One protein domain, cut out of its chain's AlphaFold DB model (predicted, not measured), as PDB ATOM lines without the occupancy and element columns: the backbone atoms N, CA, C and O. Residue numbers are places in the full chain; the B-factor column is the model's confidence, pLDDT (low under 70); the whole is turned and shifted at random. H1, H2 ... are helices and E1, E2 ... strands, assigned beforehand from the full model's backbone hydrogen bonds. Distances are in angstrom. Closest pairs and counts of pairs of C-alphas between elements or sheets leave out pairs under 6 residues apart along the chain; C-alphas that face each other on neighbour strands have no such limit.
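AT A GLANCE: This is residues 161 to 231 of the 900 residues of a protein of Plasmodium berghei (UniProt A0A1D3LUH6). A small three-stranded sheet has one helix, H3, slantwise over one of its faces, while its other face has no named helix. H2 packs on H3 at a steep tilt of 49 degrees and H1 packs on H2, and neither H1 nor H2 is on the sheet, H2 only just not; the link from H1 to H2 lies at one end of the longest axis and the E1 to E2 turn at the other. The printed part has 71 residues, in the order E1 E2 H1 H2 H3 E3; the sheet runs E2 E1 E3, antiparallel, and the class is mixed. It is compact, with a radius of gyration of the C-alphas of 11.3 A and spans of 33 by 23 by 22 A.

HOW THE PARTS SIT: E1, residues 162 to 168, and E2, residues 175 to 179, form an antiparallel hairpin, with N 163 and O 178 2.8 A apart, within hydrogen-bond range. E1 is the inner strand; E3, residues 227 to 230, is antiparallel on its other side, with N 228 and O 164 2.8 A apart, within hydrogen-bond range. H1, residues 182 to 189, touches H2, residues 195 to 205, at a steep tilt of 53 degrees, opposite ways; their closest C-alphas, of Tyr 188 and Ser 198, are 5.2 A apart. H2 touches H3, residues 210 to 220, at a steep tilt of 49 degrees, opposite ways; their closest C-alphas, of Lys 200 and Thr 219, are 5.8 A apart. H3 is on the sheet, over E2 and E1, at a height over the sheet of 9.2 A. H1 and H3 are apart. In H1, H2 and H3 every O i to N i+4 pair is within hydrogen-bond range.

IN THESE COORDINATES: E1 begins at C-alpha 162 (104.060, 91.411, 163.031) and measures 16.3 A; E2 measures 13.4 A. H2 and H3 each measure 15.7 A. E3 ends at C-alpha 230 (102.635, 93.137, 158.533).

THE WHOLE: The farthest C-alphas, of Asn 171 and Val 192, are 35.0 A apart. The printed part has no cut and no long link. Confidence is under 70 at residues 170 to 173 and 192 to 193.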
ATOM      1  N   PRO A 161     105.004  96.131 164.192       87.81
ATOM      2  CA  PRO A 161     104.688  95.162 163.148       87.81
ATOM      3  C   PRO A 161     104.731  93.705 163.629       87.81
ATOM      4  O   PRO A 161     105.530  93.328 164.490       87.81
ATOM      5  N   LEU A 162     103.921  92.863 162.985       86.50
ATOM      6  CA  LEU A 162     104.060  91.411 163.031       86.50
ATOM      7  C   LEU A 162     105.108  90.977 162.002       86.50
ATOM      8  O   LEU A 162     104.977  91.257 160.808       86.50
ATOM      9  N   VAL A 163     106.128  90.253 162.454       86.50
ATOM     10  CA  VAL A 163     107.124  89.627 161.584       86.50
ATOM     11  C   VAL A 163     106.637  88.232 161.222       86.50
ATOM     12  O   VAL A 163     106.511  87.372 162.089       86.50
ATOM     13  N   GLN A 164     106.388  87.994 159.936       84.19
ATOM     14  CA  GLN A 164     106.120  86.659 159.401       84.19
ATOM     15  C   GLN A 164     107.282  86.207 158.533       84.19
ATOM     16  O   GLN A 164     107.789  86.983 157.724       84.19
ATOM     17  N   THR A 165     107.700  84.953 158.677       82.06
ATOM     18  CA  THR A 165     108.831  84.406 157.924       82.06
ATOM     19  C   THR A 165     108.405  83.248 157.033       82.06
ATOM     20  O   THR A 165     107.382  82.616 157.261       82.06
ATOM     21  N   ASN A 166     109.230  82.926 156.042       79.62
ATOM     22  CA  ASN A 166     109.123  81.687 155.271       79.62
ATOM     23  C   ASN A 166     109.980  80.557 155.882       79.62
ATOM     24  O   ASN A 166     110.201  79.522 155.249       79.62
ATOM     25  N   ILE A 167     110.481  80.743 157.109       76.31
ATOM     26  CA  ILE A 167     111.347  79.801 157.824       76.31
ATOM     27  C   ILE A 167     110.460  78.895 158.675       76.31
ATOM     28  O   ILE A 167     109.662  79.381 159.471       76.31
ATOM     29  N   ARG A 168     110.571  77.576 158.506       76.38
ATOM     30  CA  ARG A 168     109.769  76.616 159.276       76.38
ATOM     31  C   ARG A 168     110.426  76.280 160.604       76.38
ATOM     32  O   ARG A 168     111.628  76.021 160.653       76.38
ATOM     33  N   ASP A 169     109.611  76.202 161.648       71.38
ATOM     34  CA  ASP A 169     110.006  75.602 162.912       71.38
ATOM     35  C   ASP A 169     110.348  74.119 162.692       71.38
ATOM     36  O   ASP A 169     109.602  73.367 162.049       71.38
ATOM     37  N   LYS A 170     111.490  73.695 163.241       67.38
ATOM     38  CA  LYS A 170     111.979  72.314 163.192       67.38
ATOM     39  C   LYS A 170     111.034  71.341 163.908       67.38
ATOM     40  O   LYS A 170     111.033  70.164 163.556       67.38
ATOM     41  N   ASN A 171     110.222  71.821 164.855       66.12
ATOM     42  CA  ASN A 171     109.355  70.983 165.686       66.12
ATOM     43  C   ASN A 171     107.903  70.911 165.178       66.12
ATOM     44  O   ASN A 171     107.361  69.814 165.052       66.12
ATOM     45  N   ASN A 172     107.287  72.049 164.836       66.12
ATOM     46  CA  ASN A 172     105.846  72.123 164.536       66.12
ATOM     47  C   ASN A 172     105.487  72.275 163.047       66.12
ATOM     48  O   ASN A 172     104.305  72.293 162.712       66.12
ATOM     49  N   LYS A 173     106.467  72.358 162.129       65.44
ATOM     50  CA  LYS A 173     106.272  72.613 160.677       65.44
ATOM     51  C   LYS A 173     105.540  73.922 160.326       65.44
ATOM     52  O   LYS A 173     105.352  74.190 159.138       65.44
ATOM     53  N   GLU A 174     105.155  74.729 161.310       75.38
ATOM     54  CA  GLU A 174     104.611  76.074 161.123       75.38
ATOM     55  C   GLU A 174     105.727  77.073 160.800       75.38
ATOM     56  O   GLU A 174     106.901  76.844 161.099       75.38
ATOM     57  N   TYR A 175     105.366  78.172 160.143       80.94
ATOM     58  CA  TYR A 175     106.305  79.245 159.853       80.94
ATOM     59  C   TYR A 175     106.559  80.086 161.104       80.94
ATOM     60  O   TYR A 175     105.621  80.455 161.809       80.94
ATOM     61  N   LEU A 176     107.824  80.417 161.363       81.50
ATOM     62  CA  LEU A 176     108.194  81.269 162.485       81.50
ATOM     63  C   LEU A 176     107.585  82.658 162.287       81.50
ATOM     64  O   LEU A 176     107.686  83.257 161.210       81.50
ATOM     65  N   SER A 177     106.963  83.178 163.337       85.00
ATOM     66  CA  SER A 177     106.443  84.538 163.375       85.00
ATOM     67  C   SER A 177     106.492  85.077 164.796       85.00
ATOM     68  O   SER A 177     106.439  84.313 165.757       85.00
ATOM     69  N   PHE A 178     106.624  86.393 164.931       86.50
ATOM     70  CA  PHE A 178     106.539  87.056 166.227       86.50
ATOM     71  C   PHE A 178     106.062  88.497 166.069       86.50
ATOM     72  O   PHE A 178     106.308  89.149 165.055       86.50
ATOM     73  N   GLN A 179     105.378  88.992 167.095       86.06
ATOM     74  CA  GLN A 179     104.937  90.377 167.186       86.06
ATOM     75  C   GLN A 179     106.042  91.211 167.845       86.06
ATOM     76  O   GLN A 179     106.469  90.888 168.960       86.06
ATOM     77  N   MET A 180     106.504  92.272 167.173       86.12
ATOM     78  CA  MET A 180     107.404  93.244 167.799       86.12
ATOM     79  C   MET A 180     106.665  93.956 168.931       86.12
ATOM     80  O   MET A 180     105.486  94.296 168.789       86.12
ATOM     81  N   ASP A 181     107.350  94.182 170.049       86.06
ATOM     82  CA  ASP A 181     106.870  95.128 171.052       86.06
ATOM     83  C   ASP A 181     107.333  96.559 170.729       86.06
ATOM     84  O   ASP A 181     107.945  96.831 169.693       86.06
ATOM     85  N   LYS A 182     106.978  97.506 171.603       82.06
ATOM     86  CA  LYS A 182     107.313  98.919 171.419       82.06
ATOM     87  C   LYS A 182     108.828  99.131 171.350       82.06
ATOM     88  O   LYS A 182     109.287  99.859 170.478       82.06
ATOM     89  N   THR A 183     109.580  98.507 172.251       85.19
ATOM     90  CA  THR A 183     111.039  98.644 172.329       85.19
ATOM     91  C   THR A 183     111.726  98.013 171.122       85.19
ATOM     92  O   THR A 183     112.580  98.652 170.513       85.19
ATOM     93  N   ASP A 184     111.282  96.825 170.709       87.06
ATOM     94  CA  ASP A 184     111.767  96.138 169.511       87.06
ATOM     95  C   ASP A 184     111.597  97.023 168.269       87.06
ATOM     96  O   ASP A 184     112.507  97.174 167.453       87.06
ATOM     97  N   TYR A 185     110.421  97.640 168.127       88.50
ATOM     98  CA  TYR A 185     110.124  98.458 166.961       88.50
ATOM     99  C   TYR A 185     110.892  99.785 166.960       88.50
ATOM    100  O   TYR A 185     111.343 100.215 165.903       88.50
ATOM    101  N   GLN A 186     111.106 100.405 168.125       86.50
ATOM    102  CA  GLN A 186     111.947 101.601 168.236       86.50
ATOM    103  C   GLN A 186     113.374 101.322 167.764       86.50
ATOM    104  O   GLN A 186     113.856 102.017 166.875       86.50
ATOM    105  N   ILE A 187     113.988 100.244 168.263       86.38
ATOM    106  CA  ILE A 187     115.323  99.811 167.834       86.38
ATOM    107  C   ILE A 187     115.336  99.560 166.323       86.38
ATOM    108  O   ILE A 187     116.247  99.990 165.624       86.38
ATOM    109  N   TYR A 188     114.312  98.892 165.782       86.56
ATOM    110  CA  TYR A 188     114.220  98.630 164.344       86.56
ATOM    111  C   TYR A 188     114.236  99.916 163.492       86.56
ATOM    112  O   TYR A 188     114.817  99.920 162.404       86.56
ATOM    113  N   LEU A 189     113.618 100.999 163.973       85.25
ATOM    114  CA  LEU A 189     113.491 102.268 163.249       85.25
ATOM    115  C   LEU A 189     114.739 103.165 163.312       85.25
ATOM    116  O   LEU A 189     114.886 104.030 162.451       85.25
ATOM    117  N   GLU A 190     115.657 102.944 164.260       84.19
ATOM    118  CA  GLU A 190     116.880 103.754 164.431       84.19
ATOM    119  C   GLU A 190     117.797 103.742 163.199       84.19
ATOM    120  O   GLU A 190     118.527 104.700 162.938       84.19
ATOM    121  N   VAL A 191     117.774 102.651 162.426       79.94
ATOM    122  CA  VAL A 191     118.625 102.491 161.245       79.94
ATOM    123  C   VAL A 191     117.835 102.758 159.974       79.94
ATOM    124  O   VAL A 191     116.923 102.016 159.607       79.94
ATOM    125  N   VAL A 192     118.271 103.783 159.240       66.75
ATOM    126  CA  VAL A 192     117.796 104.074 157.885       66.75
ATOM    127  C   VAL A 192     118.517 103.153 156.900       66.75
ATOM    128  O   VAL A 192     119.709 103.311 156.642       66.75
ATOM    129  N   GLY A 193     117.801 102.180 156.339       68.75
ATOM    130  CA  GLY A 193     118.357 101.248 155.362       68.75
ATOM    131  C   GLY A 193     117.344 100.218 154.868       68.75
ATOM    132  O   GLY A 193     116.137 100.375 155.027       68.75
ATOM    133  N   SER A 194     117.849  99.147 154.258       76.50
ATOM    134  CA  SER A 194     117.047  97.982 153.868       76.50
ATOM    135  C   SER A 194     116.352  97.310 155.063       76.50
ATOM    136  O   SER A 194     116.837  97.367 156.199       76.50
ATOM    137  N   LYS A 195     115.271  96.560 154.804       80.31
ATOM    138  CA  LYS A 195     114.572  95.789 155.850       80.31
ATOM    139  C   LYS A 195     115.524  94.842 156.589       80.31
ATOM    140  O   LYS A 195     115.379  94.650 157.796       80.31
ATOM    141  N   LEU A 196     116.499  94.267 155.878       84.00
ATOM    142  CA  LEU A 196     117.488  93.346 156.437       84.00
ATOM    143  C   LEU A 196     118.528  94.058 157.310       84.00
ATOM    144  O   LEU A 196     118.908  93.512 158.343       84.00
ATOM    145  N   SER A 197     118.973  95.267 156.951       85.12
ATOM    146  CA  SER A 197     119.889  96.043 157.804       85.12
ATOM    147  C   SER A 197     119.240  96.439 159.127       85.12
ATOM    148  O   SER A 197     119.855  96.253 160.175       85.12
ATOM    149  N   SER A 198     117.982  96.884 159.101       85.94
ATOM    150  CA  SER A 198     117.230  97.198 160.320       85.94
ATOM    151  C   SER A 198     116.992  95.944 161.171       85.94
ATOM    152  O   SER A 198     117.115  95.986 162.392       85.94
ATOM    153  N   MET A 199     116.768  94.786 160.539       87.62
ATOM    154  CA  MET A 199     116.654  93.503 161.245       87.62
ATOM    155  C   MET A 199     117.984  93.051 161.881       87.62
ATOM    156  O   MET A 199     117.989  92.501 162.981       87.62
ATOM    157  N   LYS A 200     119.128  93.311 161.229       87.81
ATOM    158  CA  LYS A 200     120.469  93.063 161.797       87.81
ATOM    159  C   LYS A 200     120.743  93.945 163.013       87.81
ATOM    160  O   LYS A 200     121.257  93.446 164.011       87.81
ATOM    161  N   HIS A 201     120.369  95.222 162.942       89.06
ATOM    162  CA  HIS A 201     120.483  96.153 164.067       89.06
ATOM    163  C   HIS A 201     119.594  95.739 165.240       89.06
ATOM    164  O   HIS A 201     120.070  95.652 166.371       89.06
ATOM    165  N   LEU A 202     118.345  95.353 164.960       89.25
ATOM    166  CA  LEU A 202     117.453  94.778 165.964       89.25
ATOM    167  C   LEU A 202     118.090  93.553 166.634       89.25
ATOM    168  O   LEU A 202     118.157  93.484 167.856       89.25
ATOM    169  N   CYS A 203     118.647  92.620 165.855       88.25
ATOM    170  CA  CYS A 203     119.314  91.435 166.397       88.25
ATOM    171  C   CYS A 203     120.466  91.771 167.361       88.25
ATOM    172  O   CYS A 203     120.686  91.049 168.339       88.25
ATOM    173  N   ALA A 204     121.225  92.832 167.077       87.38
ATOM    174  CA  ALA A 204     122.370  93.238 167.885       87.38
ATOM    175  C   ALA A 204     121.944  93.803 169.250       87.38
ATOM    176  O   ALA A 204     122.567  93.473 170.259       87.38
ATOM    177  N   ASN A 205     120.852  94.574 169.282       86.56
ATOM    178  CA  ASN A 205     120.430  95.346 170.455       86.56
ATOM    179  C   ASN A 205     119.261  94.724 171.240       86.56
ATOM    180  O   ASN A 205     118.934  95.194 172.325       86.56
ATOM    181  N   MET A 206     118.649  93.650 170.735       84.44
ATOM    182  CA  MET A 206     117.581  92.929 171.433       84.44
ATOM    183  C   MET A 206     118.128  92.092 172.603       84.44
ATOM    184  O   MET A 206     119.172  91.435 172.480       84.44
ATOM    185  N   GLU A 207     117.403  92.042 173.722       80.19
ATOM    186  CA  GLU A 207     117.709  91.133 174.836       80.19
ATOM    187  C   GLU A 207     117.506  89.656 174.436       80.19
ATOM    188  O   GLU A 207     116.747  89.331 173.516       80.19
ATOM    189  N   TYR A 208     118.216  88.733 175.098       73.75
ATOM    190  CA  TYR A 208     118.117  87.305 174.782       73.75
ATOM    191  C   TYR A 208     116.705  86.780 175.073       73.75
ATOM    192  O   TYR A 208     116.254  86.777 176.216       73.75
ATOM    193  N   SER A 209     116.011  86.340 174.025       80.75
ATOM    194  CA  SER A 209     114.622  85.881 174.069       80.75
ATOM    195  C   SER A 209     114.327  84.947 172.891       80.75
ATOM    196  O   SER A 209     115.084  84.903 171.920       80.75
ATOM    197  N   GLU A 210     113.197  84.236 172.933       77.94
ATOM    198  CA  GLU A 210     112.726  83.414 171.804       77.94
ATOM    199  C   GLU A 210     112.545  84.242 170.517       77.94
ATOM    200  O   GLU A 210     112.840  83.762 169.423       77.94
ATOM    201  N   LYS A 211     112.160  85.523 170.640       84.88
ATOM    202  CA  LYS A 211     112.073  86.462 169.509       84.88
ATOM    203  C   LYS A 211     113.438  86.678 168.843       84.88
ATOM    204  O   LYS A 211     113.529  86.685 167.615       84.88
ATOM    205  N   LYS A 212     114.505  86.810 169.642       85.12
ATOM    206  CA  LYS A 212     115.872  87.043 169.151       85.12
ATOM    207  C   LYS A 212     116.388  85.875 168.312       85.12
ATOM    208  O   LYS A 212     117.062  86.112 167.317       85.12
ATOM    209  N   GLU A 213     116.040  84.637 168.660       82.81
ATOM    210  CA  GLU A 213     116.407  83.457 167.862       82.81
ATOM    211  C   GLU A 213     115.735  83.466 166.477       82.81
ATOM    212  O   GLU A 213     116.374  83.137 165.476       82.81
ATOM    213  N   ILE A 214     114.483  83.932 166.385       83.50
ATOM    214  CA  ILE A 214     113.791  84.103 165.096       83.50
ATOM    215  C   ILE A 214     114.472  85.197 164.263       83.50
ATOM    216  O   ILE A 214     114.772  84.991 163.088       83.50
ATOM    217  N   VAL A 215     114.770  86.350 164.871       84.62
ATOM    218  CA  VAL A 215     115.484  87.461 164.216       84.62
ATOM    219  C   VAL A 215     116.881  87.033 163.747       84.62
ATOM    220  O   VAL A 215     117.304  87.352 162.633       84.62
ATOM    221  N   LYS A 216     117.592  86.248 164.557       85.62
ATOM    222  CA  LYS A 216     118.899  85.688 164.216       85.62
ATOM    223  C   LYS A 216     118.812  84.749 163.012       85.62
ATOM    224  O   LYS A 216     119.572  84.919 162.065       85.62
ATOM    225  N   ALA A 217     117.823  83.855 162.975       82.38
ATOM    226  CA  ALA A 217     117.595  82.974 161.828       82.38
ATOM    227  C   ALA A 217     117.331  83.751 160.520       82.38
ATOM    228  O   ALA A 217     117.824  83.368 159.459       82.38
ATOM    229  N   ILE A 218     116.600  84.870 160.592       82.62
ATOM    230  CA  ILE A 218     116.369  85.767 159.445       82.62
ATOM    231  C   ILE A 218     117.686  86.408 158.976       82.62
ATOM    232  O   ILE A 218     117.992  86.423 157.782       82.62
ATOM    233  N   THR A 219     118.468  86.950 159.912       84.38
ATOM    234  CA  THR A 219     119.693  87.704 159.595       84.38
ATOM    235  C   THR A 219     120.827  86.819 159.081       84.38
ATOM    236  O   THR A 219     121.552  87.239 158.179       84.38
ATOM    237  N   GLU A 220     120.945  85.584 159.577       82.50
ATOM    238  CA  GLU A 220     121.898  84.576 159.090       82.50
ATOM    239  C   GLU A 220     121.556  84.090 157.674       82.50
ATOM    240  O   GLU A 220     122.455  83.825 156.875       82.50
ATOM    241  N   GLY A 221     120.265  84.041 157.326       73.81
ATOM    242  CA  GLY A 221     119.797  83.668 155.991       73.81
ATOM    243  C   GLY A 221     120.122  84.685 154.887       73.81
ATOM    244  O   GLY A 221     120.022  84.333 153.715       73.81
ATOM    245  N   ASN A 222     120.503  85.926 155.238       74.81
ATOM    246  CA  ASN A 222     120.881  87.019 154.319       74.81
ATOM    247  C   ASN A 222     119.937  87.217 153.108       74.81
ATOM    248  O   ASN A 222     120.359  87.667 152.045       74.81
ATOM    249  N   ASN A 223     118.651  86.900 153.259       76.19
ATOM    250  CA  ASN A 223     117.654  87.005 152.199       76.19
ATOM    251  C   ASN A 223     116.514  87.917 152.654       76.19
ATOM    252  O   ASN A 223     115.770  87.568 153.569       76.19
ATOM    253  N   GLU A 224     116.342  89.065 152.003       70.94
ATOM    254  CA  GLU A 224     115.260  90.013 152.308       70.94
ATOM    255  C   GLU A 224     113.862  89.430 152.076       70.94
ATOM    256  O   GLU A 224     112.925  89.795 152.778       70.94
ATOM    257  N   ASN A 225     113.730  88.449 151.180       77.00
ATOM    258  CA  ASN A 225     112.463  87.769 150.904       77.00
ATOM    259  C   ASN A 225     112.145  86.649 151.911       77.00
ATOM    260  O   ASN A 225     111.143  85.943 151.767       77.00
ATOM    261  N   SER A 226     113.003  86.434 152.915       77.19
ATOM    262  CA  SER A 226     112.775  85.424 153.957       77.19
ATOM    263  C   SER A 226     111.711  85.839 154.972       77.19
ATOM    264  O   SER A 226     111.197  84.974 155.686       77.19
ATOM    265  N   PHE A 227     111.353  87.127 155.025       82.50
ATOM    266  CA  PHE A 227     110.361  87.650 155.954       82.50
ATOM    267  C   PHE A 227     109.569  88.830 155.387       82.50
ATOM    268  O   PHE A 227     109.985  89.513 154.453       82.50
ATOM    269  N   LYS A 228     108.409  89.078 155.990       83.75
ATOM    270  CA  LYS A 228     107.525  90.200 155.701       83.75
ATOM    271  C   LYS A 228     107.106  90.868 157.006       83.75
ATOM    272  O   LYS A 228     106.830  90.192 157.996       83.75
ATOM    273  N   LEU A 229     107.034  92.196 156.978       83.62
ATOM    274  CA  LEU A 229     106.422  92.995 158.033       83.62
ATOM    275  C   LEU A 229     104.950  93.219 157.695       83.62
ATOM    276  O   LEU A 229     104.622  93.640 156.584       83.62
ATOM    277  N   ILE A 230     104.074  92.916 158.645       83.69
ATOM    278  CA  ILE A 230     102.635  93.137 158.533       83.69
ATOM    279  C   ILE A 230     102.245  94.156 159.596       83.69
ATOM    280  O   ILE A 230     102.387  93.893 160.788       83.69
ATOM    281  N   CYS A 231     101.765  95.320 159.161       86.88
ATOM    282  CA  CYS A 231     101.298  96.367 160.061       86.88
ATOM    283  C   CYS A 231      99.925  95.997 160.648       86.88
ATOM    284  O   CYS A 231      98.988  95.770 159.874       86.88
TER     285      CYS A 231